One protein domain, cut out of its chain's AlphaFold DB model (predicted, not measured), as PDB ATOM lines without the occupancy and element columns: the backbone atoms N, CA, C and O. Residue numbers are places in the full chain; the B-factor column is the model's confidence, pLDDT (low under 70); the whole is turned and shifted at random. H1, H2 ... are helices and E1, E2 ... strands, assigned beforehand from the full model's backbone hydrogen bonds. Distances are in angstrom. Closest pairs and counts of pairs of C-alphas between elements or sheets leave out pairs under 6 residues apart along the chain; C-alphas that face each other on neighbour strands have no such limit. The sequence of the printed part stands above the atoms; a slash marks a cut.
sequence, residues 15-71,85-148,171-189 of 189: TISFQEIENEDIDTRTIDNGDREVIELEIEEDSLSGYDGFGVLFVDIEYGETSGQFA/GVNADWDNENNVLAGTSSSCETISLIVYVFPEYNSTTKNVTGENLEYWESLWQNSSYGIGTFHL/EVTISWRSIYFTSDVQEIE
ATOM      1  N   THR A  15     -20.159  59.549 -19.604       96.12
ATOM      2  CA  THR A  15     -21.470  58.911 -19.722       96.12
ATOM      3  C   THR A  15     -21.263  57.487 -20.209       96.12
ATOM      4  O   THR A  15     -20.569  57.279 -21.200       96.12
ATOM      5  N   ILE A  16     -21.865  56.524 -19.517       95.88
ATOM      6  CA  ILE A  16     -21.863  55.107 -19.880       95.88
ATOM      7  C   ILE A  16     -23.272  54.744 -20.325       95.88
ATOM      8  O   ILE A  16     -24.234  54.954 -19.580       95.88
ATOM      9  N   SER A  17     -23.394  54.210 -21.532       96.00
ATOM     10  CA  SER A  17     -24.651  53.722 -22.093       96.00
ATOM     11  C   SER A  17     -24.526  52.270 -22.537       96.00
ATOM     12  O   SER A  17     -23.421  51.782 -22.752       96.00
ATOM     13  N   PHE A  18     -25.658  51.574 -22.630       96.44
ATOM     14  CA  PHE A  18     -25.708  50.151 -22.943       96.44
ATOM     15  C   PHE A  18     -26.561  49.936 -24.187       96.44
ATOM     16  O   PHE A  18     -27.664  50.477 -24.294       96.44
ATOM     17  N   GLN A  19     -26.042  49.156 -25.127       95.69
ATOM     18  CA  GLN A  19     -26.804  48.608 -26.236       95.69
ATOM     19  C   GLN A  19     -27.091  47.140 -25.938       95.69
ATOM     20  O   GLN A  19     -26.159  46.366 -25.742       95.69
ATOM     21  N   GLU A  20     -28.367  46.771 -25.928       95.62
ATOM     22  CA  GLU A  20     -28.829  45.440 -25.534       95.62
ATOM     23  C   GLU A  20     -29.179  44.574 -26.750       95.62
ATOM     24  O   GLU A  20     -29.705  45.068 -27.754       95.62
ATOM     25  N   ILE A  21     -28.914  43.273 -26.638       95.81
ATOM     26  CA  ILE A  21     -29.453  42.232 -27.513       95.81
ATOM     27  C   ILE A  21     -30.140  41.186 -26.641       95.81
ATOM     28  O   ILE A  21     -29.581  40.723 -25.652       95.81
ATOM     29  N   GLU A  22     -31.352  40.816 -27.039       95.69
ATOM     30  CA  GLU A  22     -32.139  39.764 -26.406       95.69
ATOM     31  C   GLU A  22     -32.051  38.484 -27.238       95.69
ATOM     32  O   GLU A  22     -32.266  38.516 -28.453       95.69
ATOM     33  N   ASN A  23     -31.757  37.371 -26.568       94.62
ATOM     34  CA  ASN A  23     -31.882  36.023 -27.113       94.62
ATOM     35  C   ASN A  23     -32.936  35.255 -26.315       94.62
ATOM     36  O   ASN A  23     -32.995  35.390 -25.093       94.62
ATOM     37  N   GLU A  24     -33.728  34.444 -27.008       96.31
ATOM     38  CA  GLU A  24     -34.795  33.641 -26.416       96.31
ATOM     39  C   GLU A  24     -34.591  32.157 -26.734       96.31
ATOM     40  O   GLU A  24     -34.411  31.789 -27.898       96.31
ATOM     41  N   ASP A  25     -34.674  31.326 -25.698       96.31
ATOM     42  CA  ASP A  25     -34.655  29.868 -25.764       96.31
ATOM     43  C   ASP A  25     -35.916  29.313 -25.095       96.31
ATOM     44  O   ASP A  25     -36.338  29.794 -24.046       96.31
ATOM     45  N   ILE A  26     -36.538  28.303 -25.705       96.81
ATOM     46  CA  ILE A  26     -37.813  27.740 -25.239       96.81
ATOM     47  C   ILE A  26     -37.655  26.232 -25.032       96.81
ATOM     48  O   ILE A  26     -37.203  25.529 -25.938       96.81
ATOM     49  N   ASP A  27     -38.068  25.735 -23.865       95.06
ATOM     50  CA  ASP A  27     -38.182  24.305 -23.545       95.06
ATOM     51  C   ASP A  27     -39.619  23.998 -23.086       95.06
ATOM     52  O   ASP A  27     -40.268  24.824 -22.449       95.06
ATOM     53  N   THR A  28     -40.128  22.815 -23.419       94.12
ATOM     54  CA  THR A  28     -41.452  22.345 -22.996       94.12
ATOM     55  C   THR A  28     -41.314  20.954 -22.392       94.12
ATOM     56  O   THR A  28     -40.698  20.064 -22.995       94.12
ATOM     57  N   ARG A  29     -41.914  20.746 -21.217       91.75
ATOM     58  CA  ARG A  29     -41.874  19.485 -20.468       91.75
ATOM     59  C   ARG A  29     -43.242  19.118 -19.924       91.75
ATOM     60  O   ARG A  29     -44.013  19.989 -19.554       91.75
ATOM     61  N   THR A  30     -43.493  17.820 -19.823       91.62
ATOM     62  CA  THR A  30     -44.605  17.271 -19.043       91.62
ATOM     63  C   THR A  30     -44.043  16.800 -17.709       91.62
ATOM     64  O   THR A  30     -43.063  16.050 -17.710       91.62
ATOM     65  N   ILE A  31     -44.615  17.268 -16.602       91.12
ATOM     66  CA  ILE A  31     -44.183  16.938 -15.240       91.12
ATOM     67  C   ILE A  31     -45.345  16.260 -14.516       91.12
ATOM     68  O   ILE A  31     -46.445  16.808 -14.459       91.12
ATOM     69  N   ASP A  32     -45.081  15.081 -13.959       88.50
ATOM     70  CA  ASP A  32     -46.075  14.294 -13.231       88.50
ATOM     71  C   ASP A  32     -46.392  14.922 -11.856       88.50
ATOM     72  O   ASP A  32     -45.617  15.681 -11.267       88.50
ATOM     73  N   ASN A  33     -47.546  14.570 -11.295       86.56
ATOM     74  CA  ASN A  33     -47.997  15.063  -9.999       86.56
ATOM     75  C   ASN A  33     -47.045  14.719  -8.842       86.56
ATOM     76  O   ASN A  33     -46.846  13.550  -8.497       86.56
ATOM     77  N   GLY A  34     -46.573  15.755  -8.152       85.38
ATOM     78  CA  GLY A  34     -45.650  15.653  -7.027       85.38
ATOM     79  C   GLY A  34     -44.209  15.377  -7.452       85.38
ATOM     80  O   GLY A  34     -43.350  15.229  -6.577       85.38
ATOM     81  N   ASP A  35     -43.950  15.315  -8.760       90.38
ATOM     82  CA  ASP A  35     -42.616  15.205  -9.319       90.38
ATOM     83  C   ASP A  35     -42.008  16.586  -9.564       90.38
ATOM     84  O   ASP A  35     -42.657  17.639  -9.558       90.38
ATOM     85  N   ARG A  36     -40.688  16.557  -9.717       92.56
ATOM     86  CA  ARG A  36     -39.845  17.732  -9.817       92.56
ATOM     87  C   ARG A  36     -38.781  17.492 -10.866       92.56
ATOM     88  O   ARG A  36     -38.011  16.537 -10.760       92.56
ATOM     89  N   GLU A  37     -38.720  18.390 -11.831       94.56
ATOM     90  CA  GLU A  37     -37.791  18.330 -12.949       94.56
ATOM     91  C   GLU A  37     -36.783  19.474 -12.874       94.56
ATOM     92  O   GLU A  37     -37.092  20.577 -12.419       94.56
ATOM     93  N   VAL A  38     -35.561  19.195 -13.329       95.12
ATOM     94  CA  VAL A  38     -34.502  20.199 -13.471       95.12
ATOM     95  C   VAL A  38     -34.314  20.479 -14.952       95.12
ATOM     96  O   VAL A  38     -33.987  19.584 -15.730       95.12
ATOM     97  N   ILE A  39     -34.524  21.733 -15.328       95.00
ATOM     98  CA  ILE A  39     -34.418  22.233 -16.693       95.00
ATOM     99  C   ILE A  39     -33.195  23.137 -16.752       95.00
ATOM    100  O   ILE A  39     -33.006  24.016 -15.910       95.00
ATOM    101  N   GLU A  40     -32.340  22.891 -17.735       95.25
ATOM    102  CA  GLU A  40     -31.012  23.488 -17.809       95.25
ATOM    103  C   GLU A  40     -30.904  24.433 -19.009       95.25
ATOM    104  O   GLU A  40     -31.309  24.087 -20.118       95.25
ATOM    105  N   LEU A  41     -30.309  25.607 -18.792       95.38
ATOM    106  CA  LEU A  41     -29.869  26.518 -19.850       95.38
ATOM    107  C   LEU A  41     -28.347  26.628 -19.798       95.38
ATOM    108  O   LEU A  41     -27.798  27.127 -18.818       95.38
ATOM    109  N   GLU A  42     -27.661  26.184 -20.846       95.06
ATOM    110  CA  GLU A  42     -26.204  26.285 -20.954       95.06
ATOM    111  C   GLU A  42     -25.794  27.541 -21.731       95.06
ATOM    112  O   GLU A  42     -26.163  27.725 -22.889       95.06
ATOM    113  N   ILE A  43     -24.998  28.396 -21.091       94.62
ATOM    114  CA  ILE A  43     -24.374  29.567 -21.704       94.62
ATOM    115  C   ILE A  43     -22.894  29.269 -21.930       94.62
ATOM    116  O   ILE A  43     -22.076  29.277 -21.003       94.62
ATOM    117  N   GLU A  44     -22.559  29.008 -23.190       92.56
ATOM    118  CA  GLU A  44     -21.188  28.788 -23.643       92.56
ATOM    119  C   GLU A  44     -20.406  30.108 -23.756       92.56
ATOM    120  O   GLU A  44     -20.978  31.180 -23.970       92.56
ATOM    121  N   GLU A  45     -19.071  30.041 -23.681       90.06
ATOM    122  CA  GLU A  45     -18.209  31.230 -23.822       90.06
ATOM    123  C   GLU A  45     -18.413  31.937 -25.173       90.06
ATOM    124  O   GLU A  45     -18.389  33.167 -25.256       90.06
ATOM    125  N   ASP A  46     -18.657  31.162 -26.232       89.94
ATOM    126  CA  ASP A  46     -18.879  31.682 -27.581       89.94
ATOM    127  C   ASP A  46     -20.189  32.485 -27.691       89.94
ATOM    128  O   ASP A  46     -20.264  33.400 -28.516       89.94
ATOM    129  N   SER A  47     -21.187  32.233 -26.832       87.44
ATOM    130  CA  SER A  47     -22.436  33.014 -26.783       87.44
ATOM    131  C   SER A  47     -22.204  34.464 -26.356       87.44
ATOM    132  O   SER A  47     -22.989  35.345 -26.700       87.44
ATOM    133  N   LEU A  48     -21.097  34.728 -25.654       88.81
ATOM    134  CA  LEU A  48     -20.677  36.068 -25.247       88.81
ATOM    135  C   LEU A  48     -19.766  36.745 -26.276       88.81
ATOM    136  O   LEU A  48     -19.397  37.909 -26.107       88.81
ATOM    137  N   SER A  49     -19.388  36.046 -27.349       87.88
ATOM    138  CA  SER A  49     -18.489  36.603 -28.353       87.88
ATOM    139  C   SER A  49     -19.141  37.790 -29.076       87.88
ATOM    140  O   SER A  49     -20.148  37.668 -29.767       87.88
ATOM    141  N   GLY A  50     -18.544  38.975 -28.916       88.19
ATOM    142  CA  GLY A  50     -19.058  40.222 -29.493       88.19
ATOM    143  C   GLY A  50     -19.906  41.076 -28.547       88.19
ATOM    144  O   GLY A  50     -20.322  42.159 -28.955       88.19
ATOM    145  N   TYR A  51     -20.099  40.639 -27.301       94.38
ATOM    146  CA  TYR A  51     -20.716  41.419 -26.229       94.38
ATOM    147  C   TYR A  51     -19.686  41.761 -25.150       94.38
ATOM    148  O   TYR A  51     -18.676  41.073 -25.002       94.38
ATOM    149  N   ASP A  52     -19.952  42.818 -24.386       94.50
ATOM    150  CA  ASP A  52     -19.122  43.185 -23.234       94.50
ATOM    151  C   ASP A  52     -19.521  42.382 -21.982       94.50
ATOM    152  O   ASP A  52     -18.671  42.075 -21.138       94.50
ATOM    153  N   GLY A  53     -20.795  41.973 -21.888       94.56
ATOM    154  CA  GLY A  53     -21.286  41.132 -20.798       94.56
ATOM    155  C   GLY A  53     -22.719  40.619 -20.966       94.56
ATOM    156  O   GLY A  53     -23.444  40.988 -21.893       94.56
ATOM    157  N   PHE A  54     -23.120  39.756 -20.029       96.69
ATOM    158  CA  PHE A  54     -24.479  39.233 -19.873       96.69
ATOM    159  C   PHE A  54     -25.164  39.935 -18.701       96.69
ATOM    160  O   PHE A  54     -24.797  39.712 -17.555       96.69
ATOM    161  N   GLY A  55     -26.139  40.799 -18.984       96.62
ATOM    162  CA  GLY A  55     -26.794  41.655 -18.001       96.62
ATOM    163  C   GLY A  55     -27.793  40.928 -17.103       96.62
ATOM    164  O   GLY A  55     -27.599  40.876 -15.890       96.62
ATOM    165  N   VAL A  56     -28.880  40.411 -17.683       97.31
ATOM    166  CA  VAL A  56     -30.026  39.855 -16.935       97.31
ATOM    167  C   VAL A  56     -30.610  38.656 -17.673       97.31
ATOM    168  O   VAL A  56     -30.786  38.711 -18.890       97.31
ATOM    169  N   LEU A  57     -30.950  37.608 -16.928       97.75
ATOM    170  CA  LEU A  57     -31.726  36.463 -17.391       97.75
ATOM    171  C   LEU A  57     -33.159  36.566 -16.857       97.75
ATOM    172  O   LEU A  57     -33.371  36.648 -15.645       97.75
ATOM    173  N   PHE A  58     -34.135  36.527 -17.757       98.00
ATOM    174  CA  PHE A  58     -35.546  36.357 -17.423       98.00
ATOM    175  C   PHE A  58     -35.959  34.917 -17.706       98.00
ATOM    176  O   PHE A  58     -35.563  34.350 -18.724       98.00
ATOM    177  N   VAL A  59     -36.762  34.342 -16.819       97.94
ATOM    178  CA  VAL A  59     -37.316  32.999 -16.998       97.94
ATOM    179  C   VAL A  59     -38.814  33.080 -16.780       97.94
ATOM    180  O   VAL A  59     -39.259  33.392 -15.679       97.94
ATOM    181  N   ASP A  60     -39.580  32.823 -17.829       97.88
ATOM    182  CA  ASP A  60     -41.036  32.802 -17.781       97.88
ATOM    183  C   ASP A  60     -41.509  31.347 -17.878       97.88
ATOM    184  O   ASP A  60     -41.143  30.632 -18.809       97.88
ATOM    185  N   ILE A  61     -42.283  30.897 -16.890       96.88
ATOM    186  CA  ILE A  61     -42.863  29.555 -16.829       96.88
ATOM    187  C   ILE A  61     -44.366  29.678 -17.063       96.88
ATOM    188  O   ILE A  61     -45.097  30.223 -16.230       96.88
ATOM    189  N   GLU A  62     -44.820  29.171 -18.202       94.75
ATOM    190  CA  GLU A  62     -46.220  29.096 -18.606       94.75
ATOM    191  C   GLU A  62     -46.739  27.669 -18.444       94.75
ATOM    192  O   GLU A  62     -46.037  26.702 -18.730       94.75
ATOM    193  N   TYR A  63     -47.978  27.537 -17.983       91.62
ATOM    194  CA  TYR A  63     -48.662  26.258 -17.811       91.62
ATOM    195  C   TYR A  63     -50.176  26.498 -17.847       91.62
ATOM    196  O   TYR A  63     -50.631  27.644 -17.715       91.62
ATOM    197  N   GLY A  64     -50.974  25.452 -18.027       83.88
ATOM    198  CA  GLY A  64     -52.417  25.565 -17.912       83.88
ATOM    199  C   GLY A  64     -53.163  24.247 -18.075       83.88
ATOM    200  O   GLY A  64     -52.845  23.450 -18.947       83.88
ATOM    201  N   GLU A  65     -54.254  24.133 -17.317       79.50
ATOM    202  CA  GLU A  65     -55.104  22.946 -17.178       79.50
ATOM    203  C   GLU A  65     -55.204  22.013 -18.384       79.50
ATOM    204  O   GLU A  65     -55.838  22.322 -19.406       79.50
ATOM    205  N   THR A  66     -54.688  20.800 -18.197       73.69
ATOM    206  CA  THR A  66     -54.683  19.742 -19.209       73.69
ATOM    207  C   THR A  66     -55.835  18.737 -19.059       73.69
ATOM    208  O   THR A  66     -56.207  18.082 -20.041       73.69
ATOM    209  N   SER A  67     -56.509  18.682 -17.901       72.62
ATOM    210  CA  SER A  67     -57.581  17.717 -17.578       72.62
ATOM    211  C   SER A  67     -58.792  17.717 -18.535       72.62
ATOM    212  O   SER A  67     -59.569  16.750 -18.636       72.62
ATOM    213  N   GLY A  68     -59.015  18.844 -19.224       69.25
ATOM    214  CA  GLY A  68     -60.138  19.061 -20.136       69.25
ATOM    215  C   GLY A  68     -61.519  19.045 -19.462       69.25
ATOM    216  O   GLY A  68     -62.537  18.973 -20.165       69.25
ATOM    217  N   GLN A  69     -61.589  19.090 -18.126       73.88
ATOM    218  CA  GLN A  69     -62.846  19.089 -17.379       73.88
ATOM    219  C   GLN A  69     -63.422  20.496 -17.204       73.88
ATOM    220  O   GLN A  69     -62.731  21.497 -17.038       73.88
ATOM    221  N   PHE A  70     -64.754  20.588 -17.231       65.06
ATOM    222  CA  PHE A  70     -65.426  21.852 -16.956       65.06
ATOM    223  C   PHE A  70     -65.333  22.183 -15.463       65.06
ATOM    224  O   PHE A  70     -65.853  21.430 -14.640       65.06
ATOM    225  N   ALA A  71     -64.781  23.361 -15.159       70.19
ATOM    226  CA  ALA A  71     -64.593  23.888 -13.806       70.19
ATOM    227  C   ALA A  71     -63.569  23.122 -12.948       70.19
ATOM    228  O   ALA A  71     -63.724  23.095 -11.725       70.19
ATOM    229  N   GLY A  85     -23.165  27.567  -9.472       81.06
ATOM    230  CA  GLY A  85     -21.778  27.672  -9.932       81.06
ATOM    231  C   GLY A  85     -21.575  28.630 -11.103       81.06
ATOM    232  O   GLY A  85     -20.427  28.964 -11.393       81.06
ATOM    233  N   VAL A  86     -22.656  29.136 -11.708       94.12
ATOM    234  CA  VAL A  86     -22.590  30.297 -12.602       94.12
ATOM    235  C   VAL A  86     -22.207  31.534 -11.796       94.12
ATOM    236  O   VAL A  86     -22.780  31.814 -10.737       94.12
ATOM    237  N   ASN A  87     -21.226  32.282 -12.299       95.31
ATOM    238  CA  ASN A  87     -20.852  33.568 -11.730       95.31
ATOM    239  C   ASN A  87     -21.909  34.613 -12.115       95.31
ATOM    240  O   ASN A  87     -21.916  35.100 -13.242       95.31
ATOM    241  N   ALA A  88     -22.812  34.922 -11.193       95.94
ATOM    242  CA  ALA A  88     -23.873  35.909 -11.361       95.94
ATOM    243  C   ALA A  88     -24.042  36.718 -10.067       95.94
ATOM    244  O   ALA A  88     -23.576  36.303  -8.999       95.94
ATOM    245  N   ASP A  89     -24.717  37.860 -10.156       96.38
ATOM    246  CA  ASP A  89     -25.058  38.707  -9.012       96.38
ATOM    247  C   ASP A  89     -26.272  38.136  -8.256       96.38
ATOM    248  O   ASP A  89     -27.358  38.714  -8.205       96.38
ATOM    249  N   TRP A  90     -26.095  36.945  -7.679       95.75
ATOM    250  CA  TRP A  90     -27.150  36.199  -6.979       95.75
ATOM    251  C   TRP A  90     -27.731  36.947  -5.771       95.75
ATOM    252  O   TRP A  90     -28.891  36.732  -5.419       95.75
ATOM    253  N   ASP A  91     -26.954  37.851  -5.171       95.06
ATOM    254  CA  ASP A  91     -27.356  38.659  -4.016       95.06
ATOM    255  C   ASP A  91     -28.044  39.984  -4.413       95.06
ATOM    256  O   ASP A  91     -28.369  40.795  -3.539       95.06
ATOM    257  N   ASN A  92     -28.280  40.226  -5.709       95.56
ATOM    258  CA  ASN A  92     -28.964  41.428  -6.176       95.56
ATOM    259  C   ASN A  92     -30.381  41.524  -5.592       95.56
ATOM    260  O   ASN A  92     -31.183  40.594  -5.684       95.56
ATOM    261  N   GLU A  93     -30.726  42.687  -5.040       95.25
ATOM    262  CA  GLU A  93     -32.028  42.926  -4.402       95.25
ATOM    263  C   GLU A  93     -33.220  42.857  -5.367       95.25
ATOM    264  O   GLU A  93     -34.359  42.705  -4.925       95.25
ATOM    265  N   ASN A  94     -32.967  42.971  -6.672       95.50
ATOM    266  CA  ASN A  94     -33.989  42.917  -7.713       95.50
ATOM    267  C   ASN A  94     -34.181  41.504  -8.284       95.50
ATOM    268  O   ASN A  94     -35.010  41.324  -9.177       95.50
ATOM    269  N   ASN A  95     -33.436  40.509  -7.791       96.50
ATOM    270  CA  ASN A  95     -33.636  39.122  -8.183       96.50
ATOM    271  C   ASN A  95     -35.009  38.612  -7.734       96.50
ATOM    272  O   ASN A  95     -35.474  38.870  -6.621       96.50
ATOM    273  N   VAL A  96     -35.621  37.804  -8.593       97.69
ATOM    274  CA  VAL A  96     -36.801  36.996  -8.286       97.69
ATOM    275  C   VAL A  96     -36.411  35.557  -8.586       97.69
ATOM    276  O   VAL A  96     -36.443  35.139  -9.734       97.69
ATOM    277  N   LEU A  97     -35.966  34.825  -7.563       97.12
ATOM    278  CA  LEU A  97     -35.365  33.494  -7.738       97.12
ATOM    279  C   LEU A  97     -36.364  32.346  -7.594       97.12
ATOM    280  O   LEU A  97     -36.064  31.230  -7.988       97.12
ATOM    281  N   ALA A  98     -37.545  32.603  -7.039       97.31
ATOM    282  CA  ALA A  98     -38.567  31.583  -6.877       97.31
ATOM    283  C   ALA A  98     -39.965  32.174  -7.025       97.31
ATOM    284  O   ALA A  98     -40.207  33.341  -6.702       97.31
ATOM    285  N   GLY A  99     -40.898  31.340  -7.468       96.69
ATOM    286  CA  GLY A  99     -42.288  31.708  -7.667       96.69
ATOM    287  C   GLY A  99     -43.213  30.502  -7.595       96.69
ATOM    288  O   GLY A  99     -42.797  29.347  -7.658       96.69
ATOM    289  N   THR A 100     -44.499  30.766  -7.401       96.19
ATOM    290  CA  THR A 100     -45.531  29.728  -7.364       96.19
ATOM    291  C   THR A 100     -46.831  30.313  -7.886       96.19
ATOM    292  O   THR A 100     -47.172  31.450  -7.556       96.19
ATOM    293  N   SER A 101     -47.561  29.529  -8.664       94.50
ATOM    294  CA  SER A 101     -48.861  29.883  -9.220       94.50
ATOM    295  C   SER A 101     -49.816  28.709  -9.033       94.50
ATOM    296  O   SER A 101     -49.409  27.555  -9.070       94.50
ATOM    297  N   SER A 102     -51.085  29.016  -8.766       90.94
ATOM    298  CA  SER A 102     -52.192  28.040  -8.664       90.94
ATOM    299  C   SER A 102     -53.426  28.540  -9.419       90.94
ATOM    300  O   SER A 102     -54.571  28.236  -9.092       90.94
ATOM    301  N   SER A 103     -53.181  29.419 -10.388       89.44
ATOM    302  CA  SER A 103     -54.188  30.159 -11.149       89.44
ATOM    303  C   SER A 103     -53.910  30.136 -12.649       89.44
ATOM    304  O   SER A 103     -54.531  30.909 -13.376       89.44
ATOM    305  N   CYS A 104     -52.991  29.274 -13.104       89.69
ATOM    306  CA  CYS A 104     -52.513  29.220 -14.487       89.69
ATOM    307  C   CYS A 104     -51.930  30.562 -14.965       89.69
ATOM    308  O   CYS A 104     -51.965  30.896 -16.147       89.69
ATOM    309  N   GLU A 105     -51.454  31.385 -14.026       93.12
ATOM    310  CA  GLU A 105     -50.724  32.609 -14.346       93.12
ATOM    311  C   GLU A 105     -49.244  32.280 -14.518       93.12
ATOM    312  O   GLU A 105     -48.699  31.491 -13.740       93.12
ATOM    313  N   THR A 106     -48.608  32.922 -15.499       95.94
ATOM    314  CA  THR A 106     -47.171  32.814 -15.755       95.94
ATOM    315  C   THR A 106     -46.366  33.154 -14.504       95.94
ATOM    316  O   THR A 106     -46.606  34.174 -13.850       95.94
ATOM    317  N   ILE A 107     -45.383  32.316 -14.188       97.31
ATOM    318  CA  ILE A 107     -44.405  32.576 -13.133       97.31
ATOM    319  C   ILE A 107     -43.182  33.213 -13.790       97.31
ATOM    320  O   ILE A 107     -42.545  32.580 -14.623       97.31
ATOM    321  N   SER A 108     -42.842  34.442 -13.405       98.00
ATOM    322  CA  SER A 108     -41.665  35.148 -13.927       98.00
ATOM    323  C   SER A 108     -40.564  35.225 -12.874       98.00
ATOM    324  O   SER A 108     -40.767  35.787 -11.794       98.00
ATOM    325  N   LEU A 109     -39.392  34.695 -13.207       98.19
ATOM    326  CA  LEU A 109     -38.161  34.773 -12.425       98.19
ATOM    327  C   LEU A 109     -37.166  35.720 -13.110       98.19
ATOM    328  O   LEU A 109     -37.187  35.905 -14.329       98.19
ATOM    329  N   ILE A 110     -36.297  36.338 -12.314       97.75
ATOM    330  CA  ILE A 110     -35.311  37.327 -12.765       97.75
ATOM    331  C   ILE A 110     -33.990  37.056 -12.049       97.75
ATOM    332  O   ILE A 110     -33.943  37.064 -10.817       97.75
ATOM    333  N   VAL A 111     -32.918  36.876 -12.820       97.38
ATOM    334  CA  VAL A 111     -31.547  36.748 -12.317       97.38
ATOM    335  C   VAL A 111     -30.689  37.850 -12.931       97.38
ATOM    336  O   VAL A 111     -30.444  37.872 -14.137       97.38
ATOM    337  N   TYR A 112     -30.209  38.768 -12.100       97.25
ATOM    338  CA  TYR A 112     -29.180  39.730 -12.474       97.25
ATOM    339  C   TYR A 112     -27.834  39.013 -12.532       97.25
ATOM    340  O   TYR A 112     -27.391  38.385 -11.571       97.25
ATOM    341  N   VAL A 113     -27.191  39.081 -13.694       97.00
ATOM    342  CA  VAL A 113     -25.978  38.319 -13.984       97.00
ATOM    343  C   VAL A 113     -24.748  39.206 -13.840       97.00
ATOM    344  O   VAL A 113     -23.850  38.876 -13.065       97.00
ATOM    345  N   PHE A 114     -24.714  40.351 -14.522       97.00
ATOM    346  CA  PHE A 114     -23.602  41.294 -14.412       97.00
ATOM    347  C   PHE A 114     -23.813  42.252 -13.225       97.00
ATOM    348  O   PHE A 114     -24.845  42.930 -13.172       97.00
ATOM    349  N   PRO A 115     -22.848  42.383 -12.294       94.88
ATOM    350  CA  PRO A 115     -22.992  43.263 -11.138       94.88
ATOM    351  C   PRO A 115     -23.243  44.721 -11.524       94.88
ATOM    352  O   PRO A 115     -22.638  45.250 -12.453       94.88
ATOM    353  N   GLU A 116     -24.125  45.387 -10.778       91.50
ATOM    354  CA  GLU A 116     -24.519  46.792 -10.981       91.50
ATOM    355  C   GLU A 116     -25.158  47.121 -12.346       91.50
ATOM    356  O   GLU A 116     -25.493  48.289 -12.607       91.50
ATOM    357  N   TYR A 117     -25.360  46.128 -13.213       93.38
ATOM    358  CA  TYR A 117     -26.072  46.300 -14.469       93.38
ATOM    359  C   TYR A 117     -27.561  46.529 -14.212       93.38
ATOM    360  O   TYR A 117     -28.209  45.800 -13.468       93.38
ATOM    361  N   ASN A 118     -28.118  47.568 -14.830       90.38
ATOM    362  CA  ASN A 118     -29.534  47.905 -14.697       90.38
ATOM    363  C   ASN A 118     -30.096  48.619 -15.936       90.38
ATOM    364  O   ASN A 118     -31.056  49.371 -15.791       90.38
ATOM    365  N   SER A 119     -29.435  48.466 -17.092       89.69
ATOM    366  CA  SER A 119     -29.721  49.110 -18.391       89.69
ATOM    367  C   SER A 119     -29.780  50.649 -18.424       89.69
ATOM    368  O   SER A 119     -29.852  51.255 -19.495       89.69
ATOM    369  N   THR A 120     -29.693  51.329 -17.278       93.19
ATOM    370  CA  THR A 120     -29.745  52.793 -17.220       93.19
ATOM    371  C   THR A 120     -28.411  53.431 -17.583       93.19
ATOM    372  O   THR A 120     -27.342  52.957 -17.200       93.19
ATOM    373  N   THR A 121     -28.475  54.567 -18.278       94.00
ATOM    374  CA  THR A 121     -27.303  55.412 -18.526       94.00
ATOM    375  C   THR A 121     -26.719  55.920 -17.207       94.00
ATOM    376  O   THR A 121     -27.443  56.472 -16.374       94.00
ATOM    377  N   LYS A 122     -25.401  55.790 -17.038       93.44
ATOM    378  CA  LYS A 122     -24.683  56.210 -15.827       93.44
ATOM    379  C   LYS A 122     -23.778  57.398 -16.127       93.44
ATOM    380  O   LYS A 122     -23.045  57.385 -17.110       93.44
ATOM    381  N   ASN A 123     -23.795  58.395 -15.245       93.94
ATOM    382  CA  ASN A 123     -22.830  59.492 -15.267       93.94
ATOM    383  C   ASN A 123     -21.803  59.258 -14.165       93.94
ATOM    384  O   ASN A 123     -22.168  59.146 -12.994       93.94
ATOM    385  N   VAL A 124     -20.535  59.206 -14.546       92.75
ATOM    386  CA  VAL A 124     -19.415  58.932 -13.646       92.75
ATOM    387  C   VAL A 124     -18.367  60.029 -13.767       92.75
ATOM    388  O   VAL A 124     -18.280  60.720 -14.781       92.75
ATOM    389  N   THR A 125     -17.586  60.225 -12.713       91.75
ATOM    390  CA  THR A 125     -16.545  61.253 -12.653       91.75
ATOM    391  C   THR A 125     -15.259  60.665 -12.104       91.75
ATOM    392  O   THR A 125     -15.298  59.775 -11.257       91.75
ATOM    393  N   GLY A 126     -14.128  61.205 -12.540       89.44
ATOM    394  CA  GLY A 126     -12.811  60.679 -12.214       89.44
ATOM    395  C   GLY A 126     -12.400  59.525 -13.128       89.44
ATOM    396  O   GLY A 126     -13.095  59.181 -14.087       89.44
ATOM    397  N   GLU A 127     -11.233  58.958 -12.821       92.88
ATOM    398  CA  GLU A 127     -10.570  57.915 -13.610       92.88
ATOM    399  C   GLU A 127     -10.368  58.300 -15.092       92.88
ATOM    400  O   GLU A 127     -10.445  59.471 -15.483       92.88
ATOM    401  N   ASN A 128      -9.986  57.330 -15.918       91.38
ATOM    402  CA  ASN A 128      -9.777  57.509 -17.352       91.38
ATOM    403  C   ASN A 128     -10.753  56.638 -18.162       91.38
ATOM    404  O   ASN A 128     -11.445  55.791 -17.605       91.38
ATOM    405  N   LEU A 129     -10.812  56.868 -19.477       90.69
ATOM    406  CA  LEU A 129     -11.723  56.156 -20.378       90.69
ATOM    407  C   LEU A 129     -11.540  54.629 -20.307       90.69
ATOM    408  O   LEU A 129     -12.512  53.908 -20.125       90.69
ATOM    409  N   GLU A 130     -10.290  54.164 -20.364       92.94
ATOM    410  CA  GLU A 130      -9.935  52.739 -20.356       92.94
ATOM    411  C   GLU A 130     -10.393  52.034 -19.069       92.94
ATOM    412  O   GLU A 130     -10.874  50.904 -19.114       92.94
ATOM    413  N   TYR A 131     -10.308  52.711 -17.918       94.25
ATOM    414  CA  TYR A 131     -10.846  52.198 -16.659       94.25
ATOM    415  C   TYR A 131     -12.349  51.924 -16.770       94.25
ATOM    416  O   TYR A 131     -12.791  50.814 -16.472       94.25
ATOM    417  N   TRP A 132     -13.123  52.911 -17.229       94.12
ATOM    418  CA  TRP A 132     -14.574  52.784 -17.334       94.12
ATOM    419  C   TRP A 132     -14.996  51.747 -18.375       94.12
ATOM    420  O   TRP A 132     -15.928  51.000 -18.106       94.12
ATOM    421  N   GLU A 133     -14.302  51.652 -19.511       93.06
ATOM    422  CA  GLU A 133     -14.538  50.604 -20.517       93.06
ATOM    423  C   GLU A 133     -14.268  49.208 -19.937       93.06
ATOM    424  O   GLU A 133     -15.108  48.315 -20.030       93.06
ATOM    425  N   SER A 134     -13.131  49.025 -19.256       93.56
ATOM    426  CA  SER A 134     -12.756  47.726 -18.685       93.56
ATOM    427  C   SER A 134     -13.694  47.238 -17.575       93.56
ATOM    428  O   SER A 134     -13.810  46.032 -17.363       93.56
ATOM    429  N   LEU A 135     -14.385  48.149 -16.878       93.62
ATOM    430  CA  LEU A 135     -15.326  47.807 -15.805       93.62
ATOM    431  C   LEU A 135     -16.512  46.980 -16.325       93.62
ATOM    432  O   LEU A 135     -17.012  46.105 -15.622       93.62
ATOM    433  N   TRP A 136     -16.948  47.262 -17.552       93.81
ATOM    434  CA  TRP A 136     -18.116  46.637 -18.172       93.81
ATOM    435  C   TRP A 136     -17.757  45.474 -19.096       93.81
ATOM    436  O   TRP A 136     -18.656  44.801 -19.583       93.81
ATOM    437  N   GLN A 137     -16.463  45.205 -19.293       92.56
ATOM    438  CA  GLN A 137     -15.956  44.115 -20.124       92.56
ATOM    439  C   GLN A 137     -15.513  42.941 -19.263       92.56
ATOM    440  O   GLN A 137     -14.350  42.827 -18.863       92.56
ATOM    441  N   ASN A 138     -16.446  42.039 -18.976       91.12
ATOM    442  CA  ASN A 138     -16.126  40.819 -18.256       91.12
ATOM    443  C   ASN A 138     -17.047  39.669 -18.661       91.12
ATOM    444  O   ASN A 138     -18.118  39.473 -18.091       91.12
ATOM    445  N   SER A 139     -16.563  38.850 -19.593       86.50
ATOM    446  CA  SER A 139     -17.283  37.672 -20.066       86.50
ATOM    447  C   SER A 139     -17.382  36.553 -19.030       86.50
ATOM    448  O   SER A 139     -18.131  35.618 -19.248       86.50
ATOM    449  N   SER A 140     -16.672  36.610 -17.896       91.12
ATOM    450  CA  SER A 140     -16.765  35.541 -16.886       91.12
ATOM    451  C   SER A 140     -18.115  35.483 -16.167       91.12
ATOM    452  O   SER A 140     -18.413  34.465 -15.545       91.12
ATOM    453  N   TYR A 141     -18.911  36.554 -16.215       95.12
ATOM    454  CA  TYR A 141     -20.260  36.556 -15.656       95.12
ATOM    455  C   TYR A 141     -21.240  35.872 -16.609       95.12
ATOM    456  O   TYR A 141     -21.281  36.181 -17.798       95.12
ATOM    457  N   GLY A 142     -22.038  34.954 -16.070       93.06
ATOM    458  CA  GLY A 142     -23.095  34.267 -16.801       93.06
ATOM    459  C   GLY A 142     -22.674  33.034 -17.595       93.06
ATOM    460  O   GLY A 142     -23.558  32.330 -18.068       93.06
ATOM    461  N   ILE A 143     -21.374  32.732 -17.714       94.88
ATOM    462  CA  ILE A 143     -20.909  31.470 -18.316       94.88
ATOM    463  C   ILE A 143     -21.243  30.301 -17.387       94.88
ATOM    464  O   ILE A 143     -20.943  30.332 -16.188       94.88
ATOM    465  N   GLY A 144     -21.777  29.235 -17.977       94.50
ATOM    466  CA  GLY A 144     -22.092  27.979 -17.311       94.50
ATOM    467  C   GLY A 144     -23.544  27.581 -17.524       94.50
ATOM    468  O   GLY A 144     -24.227  28.095 -18.404       94.50
ATOM    469  N   THR A 145     -24.012  26.640 -16.716       95.50
ATOM    470  CA  THR A 145     -25.365  26.095 -16.834       95.50
ATOM    471  C   THR A 145     -26.235  26.686 -15.739       95.50
ATOM    472  O   THR A 145     -25.861  26.576 -14.580       95.50
ATOM    473  N   PHE A 146     -27.374  27.290 -16.066       96.44
ATOM    474  CA  PHE A 146     -28.422  27.682 -15.119       96.44
ATOM    475  C   PHE A 146     -29.390  26.515 -14.918       96.44
ATOM    476  O   PHE A 146     -29.764  25.866 -15.890       96.44
ATOM    477  N   HIS A 147     -29.791  26.244 -13.676       96.06
ATOM    478  CA  HIS A 147     -30.713  25.159 -13.334       96.06
ATOM    479  C   HIS A 147     -32.007  25.755 -12.793       96.06
ATOM    480  O   HIS A 147     -32.005  26.382 -11.733       96.06
ATOM    481  N   LEU A 148     -33.096  25.533 -13.517       96.75
ATOM    482  CA  LEU A 148     -34.447  25.809 -13.066       96.75
ATOM    483  C   LEU A 148     -35.056  24.513 -12.550       96.75
ATOM    484  O   LEU A 148     -35.157  23.529 -13.277       96.75
ATOM    485  N   GLU A 171     -48.314  20.070 -18.604       90.56
ATOM    486  CA  GLU A 171     -47.369  20.598 -19.592       90.56
ATOM    487  C   GLU A 171     -46.933  22.016 -19.201       90.56
ATOM    488  O   GLU A 171     -47.723  22.959 -19.188       90.56
ATOM    489  N   VAL A 172     -45.640  22.173 -18.927       92.94
ATOM    490  CA  VAL A 172     -45.001  23.454 -18.635       92.94
ATOM    491  C   VAL A 172     -44.140  23.891 -19.819       92.94
ATOM    492  O   VAL A 172     -43.370  23.106 -20.378       92.94
ATOM    493  N   THR A 173     -44.244  25.159 -20.204       96.19
ATOM    494  CA  THR A 173     -43.380  25.809 -21.196       96.19
ATOM    495  C   THR A 173     -42.517  26.856 -20.509       96.19
ATOM    496  O   THR A 173     -43.018  27.718 -19.795       96.19
ATOM    497  N   ILE A 174     -41.208  26.762 -20.708       97.12
ATOM    498  CA  ILE A 174     -40.202  27.611 -20.088       97.12
ATOM    499  C   ILE A 174     -39.559  28.447 -21.188       97.12
ATOM    500  O   ILE A 174     -38.959  27.900 -22.115       97.12
ATOM    501  N   SER A 175     -39.648  29.765 -21.058       97.94
ATOM    502  CA  SER A 175     -38.988  30.731 -21.932       97.94
ATOM    503  C   SER A 175     -37.851  31.413 -21.184       97.94
ATOM    504  O   SER A 175     -38.062  32.151 -20.222       97.94
ATOM    505  N   TRP A 176     -36.631  31.180 -21.647       98.00
ATOM    506  CA  TRP A 176     -35.414  31.806 -21.157       98.00
ATOM    507  C   TRP A 176     -35.081  33.002 -22.040       98.00
ATOM    508  O   TRP A 176     -34.815  32.831 -23.227       98.00
ATOM    509  N   ARG A 177     -35.062  34.212 -21.483       97.69
ATOM    510  CA  ARG A 177     -34.695  35.431 -22.216       97.69
ATOM    511  C   ARG A 177     -33.422  36.025 -21.634       97.69
ATOM    512  O   ARG A 177     -33.412  36.549 -20.520       97.69
ATOM    513  N   SER A 178     -32.342  35.928 -22.396       96.94
ATOM    514  CA  SER A 178     -31.010  36.397 -22.019       96.94
ATOM    515  C   SER A 178     -30.738  37.775 -22.619       96.94
ATOM    516  O   SER A 178     -30.771  37.928 -23.841       96.94
ATOM    517  N   ILE A 179     -30.438  38.767 -21.775       97.12
ATOM    518  CA  ILE A 179     -30.078  40.125 -22.202       97.12
ATOM    519  C   ILE A 179     -28.562  40.311 -22.169       97.12
ATOM    520  O   ILE A 179     -27.966  40.491 -21.105       97.12
ATOM    521  N   TYR A 180     -27.940  40.328 -23.342       96.62
ATOM    522  CA  TYR A 180     -26.532  40.674 -23.522       96.62
ATOM    523  C   TYR A 180     -26.379  42.165 -23.794       96.62
ATOM    524  O   TYR A 180     -27.289  42.794 -24.335       96.62
ATOM    525  N   PHE A 181     -25.226  42.740 -23.455       96.44
ATOM    526  CA  PHE A 181     -24.973  44.154 -23.707       96.44
ATOM    527  C   PHE A 181     -23.577  44.439 -24.261       96.44
ATOM    528  O   PHE A 181     -22.607  43.730 -23.993       96.44
ATOM    529  N   THR A 182     -23.479  45.551 -24.982       96.06
ATOM    530  CA  THR A 182     -22.233  46.269 -25.260       96.06
ATOM    531  C   THR A 182     -22.326  47.646 -24.612       96.06
ATOM    532  O   THR A 182     -23.363  48.308 -24.684       96.06
ATOM    533  N   SER A 183     -21.257  48.071 -23.955       94.62
ATOM    534  CA  SER A 183     -21.141  49.367 -23.301       94.62
ATOM    535  C   SER A 183     -20.497  50.397 -24.234       94.62
ATOM    536  O   SER A 183     -19.571  50.098 -24.984       94.62
ATOM    537  N   ASP A 184     -20.990  51.632 -24.192       94.88
ATOM    538  CA  ASP A 184     -20.396  52.784 -24.872       94.88
ATOM    539  C   ASP A 184     -20.089  53.861 -23.832       94.88
ATOM    540  O   ASP A 184     -20.985  54.339 -23.125       94.88
ATOM    541  N   VAL A 185     -18.805  54.209 -23.717       95.25
ATOM    542  CA  VAL A 185     -18.293  55.186 -22.753       95.25
ATOM    543  C   VAL A 185     -17.845  56.442 -23.493       95.25
ATOM    544  O   VAL A 185     -16.963  56.402 -24.347       95.25
ATOM    545  N   GLN A 186     -18.421  57.587 -23.134       94.81
ATOM    546  CA  GLN A 186     -18.121  58.874 -23.765       94.81
ATOM    547  C   GLN A 186     -17.684  59.905 -22.728       94.81
ATOM    548  O   GLN A 186     -18.385  60.128 -21.742       94.81
ATOM    549  N   GLU A 187     -16.540  60.561 -22.954       92.75
ATOM    550  CA  GLU A 187     -16.117  61.720 -22.153       92.75
ATOM    551  C   GLU A 187     -17.085  62.889 -22.406       92.75
ATOM    552  O   GLU A 187     -17.407  63.202 -23.555       92.75
ATOM    553  N   ILE A 188     -17.556  63.530 -21.336       91.00
ATOM    554  CA  ILE A 188     -18.450  64.693 -21.386       91.00
ATOM    555  C   ILE A 188     -17.736  65.941 -20.846       91.00
ATOM    556  O   ILE A 188     -16.987  65.862 -19.870       91.00
ATOM    557  N   GLU A 189     -17.957  67.085 -21.508       75.44
ATOM    558  CA  GLU A 189     -17.315  68.384 -21.211       75.44
ATOM    559  C   GLU A 189     -17.945  69.172 -20.044       75.44
ATOM    560  O   GLU A 189     -19.190  69.167 -19.901       75.44
TER     561      GLU A 189
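AT A GLANCE: This is residues 15 to 71, 85 to 148 and 171 to 189 of the 189 residues of an uncharacterized protein of Euryarchaeota archaeon (UniProt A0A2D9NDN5). Two very long antiparallel strands, E1 and E8, run side by side as a ribbon along the length of the domain, and E3, E5 and the short E6 widen it into a curled, twisted sheet. A small two-strand sheet, E2 and E7, is partly face to face with it as a loose sandwich, and the helix H2 covers the sheet at the end where E1 begins. The printed part has 140 residues, with eight named strands and two named helices in the order E1 E2 H1 E3 E4 E5 E6 H2 E7 E8. The large sheet runs E5, E3, E8, E1, E6 and the small one E2, E7, both antiparallel, and the class is mostly strand. The whole is loose, with a radius of gyration of the C-alphas of 18.4 A and spans of 67 by 28 by 24 A.

IN THESE COORDINATES: E1 takes residues 15 to 32, from C-alpha 15 at (-21.470, 58.911, -19.722), is 51.4 A long and bends by 55 degrees at residue 29. E2 is residues 36 to 43, 22.8 A long, and H1 is residues 45 to 48. E3 holds residues 53 to 63 over 31.3 A and begins with C-alpha 53 at (-21.286, 41.132, -20.798). After the first cut, residues 85 to 97 hold no named element. E4 is residues 98 to 101, E5 residues 107 to 112 with 16.8 A, and E6 residues 122 to 125. H2 is residues 129 to 136, 11.7 A long, and E7 residues 144 to 148. E8, residues 171 to 188, measures 52.8 A and ends with C-alpha 188 at (-18.450, 64.693, -21.386).

HOW THE PARTS SIT: In the large sheet E8 and E1 are antiparallel at 171 degrees, with N 15 and O 186 at 2.8 A and N 29 and O 172 at 2.9 A, within hydrogen-bond range. E3 is antiparallel to E8 at 157 degrees, with N 62 and O 173 at 2.8 A. E5, an edge strand, is antiparallel to E3 at 169 degrees, with N 59 and O 109 at 3.0 A. At the other edge E6 is antiparallel to E1 at 138 degrees, with N 16 and O 122 at 2.8 A. H2 is on this sheet at a height of 7.4 A, over E1 and along the strands, at 8 degrees to E1 on the local plane. The closest C-alphas of H2 and E8 are those of Glu 133 and Val 185, 6.3 A apart. H1 only grazes the sheet with residues 47 to 48. E2 and E7 are antiparallel at 153 degrees, with N 41 and O 146 at 3.0 A. They form a sandwich, two sheets face to face, with the large sheet: the facing parts are 9.4 A centre to centre. E4 pairs with no named strand; the closest C-alphas of E4 and E5 are those of Gly 99 and Ile 107, 5.9 A apart. H2 has 3 of 4 O i to N i+4 pairs within hydrogen-bond range, and H1 is too short for such a pair.

THE WHOLE: The C-alphas farthest apart are those of Gln 69 and Glu 189, at 67.2 A. Residues 72 to 84 are not printed, with 43.2 A between C-alphas 71 and 85, nor are residues 149 to 170, with 15.4 A between C-alphas 148 and 171. Of the links printed whole, E5 to E6 and H2 to E7 are short, the others tight. The mean pLDDT of the printed part is 92.8, and residues 68 and 70 are under 70.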